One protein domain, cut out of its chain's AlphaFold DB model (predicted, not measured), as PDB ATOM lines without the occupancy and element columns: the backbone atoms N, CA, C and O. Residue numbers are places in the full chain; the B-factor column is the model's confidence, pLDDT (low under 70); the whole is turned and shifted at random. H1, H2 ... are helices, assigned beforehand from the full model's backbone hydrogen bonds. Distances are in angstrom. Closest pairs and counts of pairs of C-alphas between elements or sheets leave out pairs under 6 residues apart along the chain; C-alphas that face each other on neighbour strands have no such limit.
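What this domain is: This is residues 2 to 42 of the 90 residues of the protein "YrdC-like domain-containing protein" of Gemmatimonadetes bacterium (UniProt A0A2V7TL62). A short helix, H1, sits alone at one end, and a long strap without named elements, residues 9 to 27, runs from it to two more short helices, H2 and H3, at the other end. Residues 5 to 11 stick out. The printed part has 41 residues with three named helices, H1, H2, H3 in chain order, and no named strand; the class is all helix, with 19 residues in named elements, under half. It is loose, with a radius of gyration of the C-alphas of 12.4 A, spanning 29 by 23 by 15 A.

How they stand to each other: H1, residues 2 to 8, is apart from H2, residues 28 to 34, and from H3, residues 36 to 40. H2 and H3 are close but not clearly touching; their closest C-alphas, of Ala 32 and Val 39, are 6.4 A apart. In H1, H2 and H3 every O i to N i+4 pair is within hydrogen-bond range.

Where its parts are: H1 begins at C-alpha 2 (169.266, 175.527, 152.272) and is 10.0 A long. H2 is 9.9 A long. H3, 6.0 A, ends at C-alpha 40 (160.321, 183.886, 128.033).

The domain as a whole: The C-alphas farthest apart, of Ala 7 and Gly 21, are 31.7 A apart. The link H1 to H2 is long, H2 to H3 tight. The printed part has no cut, and no printed residue is under 70 in pLDDT.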
ATOM      1  N   ALA A   2     168.882 174.881 151.000       92.31
ATOM      2  CA  ALA A   2     169.266 175.527 152.272       92.31
ATOM      3  C   ALA A   2     170.004 176.879 152.136       92.31
ATOM      4  O   ALA A   2     169.773 177.781 152.933       92.31
ATOM      5  N   ARG A   3     170.880 177.037 151.133       94.94
ATOM      6  CA  ARG A   3     171.557 178.321 150.859       94.94
ATOM      7  C   ARG A   3     170.585 179.412 150.397       94.94
ATOM      8  O   ARG A   3     170.714 180.539 150.850       94.94
ATOM      9  N   LEU A   4     169.612 179.061 149.553       93.69
ATOM     10  CA  LEU A   4     168.594 179.989 149.051       93.69
ATOM     11  C   LEU A   4     167.729 180.521 150.197       93.69
ATOM     12  O   LEU A   4     167.614 181.726 150.354       93.69
ATOM     13  N   VAL A   5     167.205 179.629 151.042       95.88
ATOM     14  CA  VAL A   5     166.375 180.017 152.197       95.88
ATOM     15  C   VAL A   5     167.156 180.911 153.168       95.88
ATOM     16  O   VAL A   5     166.636 181.922 153.623       95.88
ATOM     17  N   ARG A   6     168.432 180.593 153.444       96.81
ATOM     18  CA  ARG A   6     169.285 181.445 154.294       96.81
ATOM     19  C   ARG A   6     169.520 182.829 153.697       96.81
ATOM     20  O   ARG A   6     169.530 183.794 154.445       96.81
ATOM     21  N   ALA A   7     169.747 182.911 152.388       97.00
ATOM     22  CA  ALA A   7     169.965 184.182 151.705       97.00
ATOM     23  C   ALA A   7     168.686 185.030 151.639       97.00
ATOM     24  O   ALA A   7     168.770 186.245 151.762       97.00
ATOM     25  N   LEU A   8     167.521 184.390 151.476       96.56
ATOM     26  CA  LEU A   8     166.223 185.063 151.475       96.56
ATOM     27  C   LEU A   8     165.852 185.605 152.863       96.56
ATOM     28  O   LEU A   8     165.215 186.643 152.958       96.56
ATOM     29  N   GLY A   9     166.243 184.906 153.935       97.75
ATOM     30  CA  GLY A   9     165.921 185.302 155.311       97.75
ATOM     31  C   GLY A   9     164.467 185.030 155.720       97.75
ATOM     32  O   GLY A   9     164.095 185.315 156.855       97.75
ATOM     33  N   GLU A  10     163.668 184.432 154.835       97.12
ATOM     34  CA  GLU A  10     162.244 184.159 155.029       97.12
ATOM     35  C   GLU A  10     161.883 182.716 154.624       97.12
ATOM     36  O   GLU A  10     162.610 182.084 153.842       97.12
ATOM     37  N   PRO A  11     160.773 182.152 155.143       95.75
ATOM     38  CA  PRO A  11     160.266 180.857 154.701       95.75
ATOM     39  C   PRO A  11     159.893 180.854 153.213       95.75
ATOM     40  O   PRO A  11     159.350 181.821 152.692       95.75
ATOM     41  N   VAL A  12     160.115 179.718 152.545       94.56
ATOM     42  CA  VAL A  12     159.707 179.510 151.150       94.56
ATOM     43  C   VAL A  12     158.585 178.483 151.104       94.56
ATOM     44  O   VAL A  12     158.787 177.318 151.449       94.56
ATOM     45  N   THR A  13     157.413 178.903 150.637       94.25
ATOM     46  CA  THR A  13     156.333 177.979 150.278       94.25
ATOM     47  C   THR A  13     156.644 177.359 148.920       94.25
ATOM     48  O   THR A  13     156.920 178.076 147.961       94.25
ATOM     49  N   SER A  14     156.603 176.030 148.825       92.19
ATOM     50  CA  SER A  14     156.896 175.309 147.582       92.19
ATOM     51  C   SER A  14     156.035 174.060 147.446       92.19
ATOM     52  O   SER A  14     155.819 173.330 148.413       92.19
ATOM     53  N   THR A  15     155.622 173.777 146.213       91.75
ATOM     54  CA  THR A  15     155.110 172.474 145.765       91.75
ATOM     55  C   THR A  15     156.129 171.825 144.826       91.75
ATOM     56  O   THR A  15     157.224 172.362 144.631       91.75
ATOM     57  N   SER A  16     155.799 170.676 144.236       91.50
ATOM     58  CA  SER A  16     156.530 170.180 143.069       91.50
ATOM     59  C   SER A  16     156.378 171.154 141.891       91.50
ATOM     60  O   SER A  16     155.327 171.779 141.729       91.50
ATOM     61  N   ALA A  17     157.440 171.305 141.096       93.38
ATOM     62  CA  ALA A  17     157.442 172.142 139.901       93.38
ATOM     63  C   ALA A  17     156.891 171.341 138.715       93.38
ATOM     64  O   ALA A  17     157.601 170.535 138.115       93.38
ATOM     65  N   ASN A  18     155.606 171.519 138.423       94.75
ATOM     66  CA  ASN A  18     154.910 170.864 137.321       94.75
ATOM     67  C   ASN A  18     153.608 171.587 136.998       94.75
ATOM     68  O   ASN A  18     153.045 172.291 137.838       94.75
ATOM     69  N   LEU A  19     153.104 171.359 135.789       94.44
ATOM     70  CA  LEU A  19     151.743 171.739 135.439       94.44
ATOM     71  C   LEU A  19     150.727 170.894 136.231       94.44
ATOM     72  O   LEU A  19     151.026 169.751 136.607       94.44
ATOM     73  N   PRO A  20     149.519 171.422 136.497       94.06
ATOM     74  CA  PRO A  20     148.467 170.665 137.165       94.06
ATOM     75  C   PRO A  20     148.186 169.328 136.465       94.06
ATOM     76  O   PRO A  20     147.970 169.281 135.259       94.06
ATOM     77  N   GLY A  21     148.193 168.235 137.231       93.75
ATOM     78  CA  GLY A  21     147.968 166.877 136.718       93.75
ATOM     79  C   GLY A  21     149.184 166.214 136.056       93.75
ATOM     80  O   GLY A  21     149.143 165.014 135.798       93.75
ATOM     81  N   SER A  22     150.274 166.946 135.821       93.69
ATOM     82  CA  SER A  22     151.521 166.399 135.276       93.69
ATOM     83  C   SER A  22     152.441 165.856 136.377       93.69
ATOM     84  O   SER A  22     152.373 166.315 137.521       93.69
ATOM     85  N   PRO A  23     153.330 164.896 136.061       91.44
ATOM     86  CA  PRO A  23     154.378 164.487 136.990       91.44
ATOM     87  C   PRO A  23     155.346 165.651 137.286       91.44
ATOM     88  O   PRO A  23     155.503 166.538 136.444       91.44
ATOM     89  N   PRO A  24     156.025 165.649 138.449       91.69
ATOM     90  CA  PRO A  24     157.085 166.605 138.764       91.69
ATOM     91  C   PRO A  24     158.170 166.653 137.683       91.69
ATOM     92  O   PRO A  24     158.633 165.606 137.224       91.69
ATOM     93  N   ALA A  25     158.609 167.856 137.308       92.69
ATOM     94  CA  ALA A  25     159.705 168.016 136.365       92.69
ATOM     95  C   ALA A  25     161.030 167.506 136.977       92.69
ATOM     96  O   ALA A  25     161.354 167.855 138.116       92.69
ATOM     97  N   PRO A  26     161.826 166.709 136.240       91.44
ATOM     98  CA  PRO A  26     163.057 166.118 136.766       91.44
ATOM     99  C   PRO A  26     164.235 167.101 136.835       91.44
ATOM    100  O   PRO A  26     165.231 166.794 137.479       91.44
ATOM    101  N   GLY A  27     164.160 168.262 136.178       94.69
ATOM    102  CA  GLY A  27     165.274 169.209 136.085       94.69
ATOM    103  C   GLY A  27     164.898 170.519 135.394       94.69
ATOM    104  O   GLY A  27     163.754 170.703 134.963       94.69
ATOM    105  N   ALA A  28     165.869 171.427 135.294       95.88
ATOM    106  CA  ALA A  28     165.671 172.789 134.805       95.88
ATOM    107  C   ALA A  28     165.170 172.842 133.357       95.88
ATOM    108  O   ALA A  28     164.262 173.618 133.069       95.88
ATOM    109  N   GLU A  29     165.678 171.991 132.462       95.88
ATOM    110  CA  GLU A  29     165.249 171.975 131.057       95.88
ATOM    111  C   GLU A  29     163.786 171.552 130.914       95.88
ATOM    112  O   GLU A  29     163.060 172.074 130.068       95.88
ATOM    113  N   ALA A  30     163.328 170.624 131.759       95.69
ATOM    114  CA  ALA A  30     161.932 170.219 131.774       95.69
ATOM    115  C   ALA A  30     161.027 171.345 132.285       95.69
ATOM    116  O   ALA A  30     160.015 171.623 131.653       95.69
ATOM    117  N   ILE A  31     161.427 172.040 133.355       96.56
ATOM    118  CA  ILE A  31     160.698 173.213 133.861       96.56
ATOM    119  C   ILE A  31     160.651 174.311 132.792       96.56
ATOM    120  O   ILE A  31     159.583 174.847 132.511       96.56
ATOM    121  N   ALA A  32     161.784 174.629 132.164       96.88
ATOM    122  CA  ALA A  32     161.860 175.672 131.148       96.88
ATOM    123  C   ALA A  32     160.970 175.368 129.937       96.88
ATOM    124  O   ALA A  32     160.317 176.267 129.422       96.88
ATOM    125  N   ARG A  33     160.894 174.103 129.516       96.75
ATOM    126  CA  ARG A  33     159.988 173.669 128.448       96.75
ATOM    127  C   ARG A  33     158.521 173.735 128.879       96.75
ATOM    128  O   ARG A  33     157.701 174.278 128.147       96.75
ATOM    129  N   ASP A  34     158.186 173.184 130.045       96.94
ATOM    130  CA  ASP A  34     156.796 173.066 130.503       96.94
ATOM    131  C   ASP A  34     156.186 174.443 130.846       96.94
ATOM    132  O   ASP A  34     154.977 174.635 130.729       96.94
ATOM    133  N   PHE A  35     157.024 175.420 131.215       96.94
ATOM    134  CA  PHE A  35     156.638 176.796 131.539       96.94
ATOM    135  C   PHE A  35     157.222 177.838 130.568       96.94
ATOM    136  O   PHE A  35     157.383 179.000 130.950       96.94
ATOM    137  N   ALA A  36     157.520 177.452 129.320       97.44
ATOM    138  CA  ALA A  36     158.216 178.307 128.350       97.44
ATOM    139  C   ALA A  36     157.660 179.742 128.252       97.44
ATOM    140  O   ALA A  36     158.455 180.672 128.399       97.44
ATOM    141  N   PRO A  37     156.330 179.978 128.167       97.75
ATOM    142  CA  PRO A  37     155.805 181.342 128.087       97.75
ATOM    143  C   PRO A  37     156.161 182.223 129.296       97.75
ATOM    144  O   PRO A  37     156.399 183.418 129.145       97.75
ATOM    145  N   ALA A  38     156.203 181.656 130.506       97.75
ATOM    146  CA  ALA A  38     156.517 182.404 131.725       97.75
ATOM    147  C   ALA A  38     158.022 182.682 131.860       97.75
ATOM    148  O   ALA A  38     158.419 183.743 132.345       97.75
ATOM    149  N   VAL A  39     158.856 181.744 131.402       97.69
ATOM    150  CA  VAL A  39     160.313 181.923 131.348       97.69
ATOM    151  C   VAL A  39     160.682 182.983 130.312       97.69
ATOM    152  O   VAL A  39     161.424 183.908 130.631       97.69
ATOM    153  N   GLU A  40     160.117 182.903 129.107       97.69
ATOM    154  CA  GLU A  40     160.321 183.886 128.033       97.69
ATOM    155  C   GLU A  40     159.846 185.288 128.439       97.69
ATOM    156  O   GLU A  40     160.515 186.279 128.147       97.69
ATOM    157  N   ALA A  41     158.732 185.379 129.172       98.00
ATOM    158  CA  ALA A  41     158.225 186.637 129.715       98.00
ATOM    159  C   ALA A  41     159.027 187.171 130.921       98.00
ATOM    160  O   ALA A  41     158.727 188.259 131.413       98.00
ATOM    161  N   GLY A  42     160.006 186.419 131.439       97.31
ATOM    162  CA  GLY A  42     160.794 186.797 132.616       97.31
ATOM    163  C   GLY A  42     160.007 186.801 133.931       97.31
ATOM    164  O   GLY A  42     160.463 187.375 134.918       97.31
TER     165      GLY A  42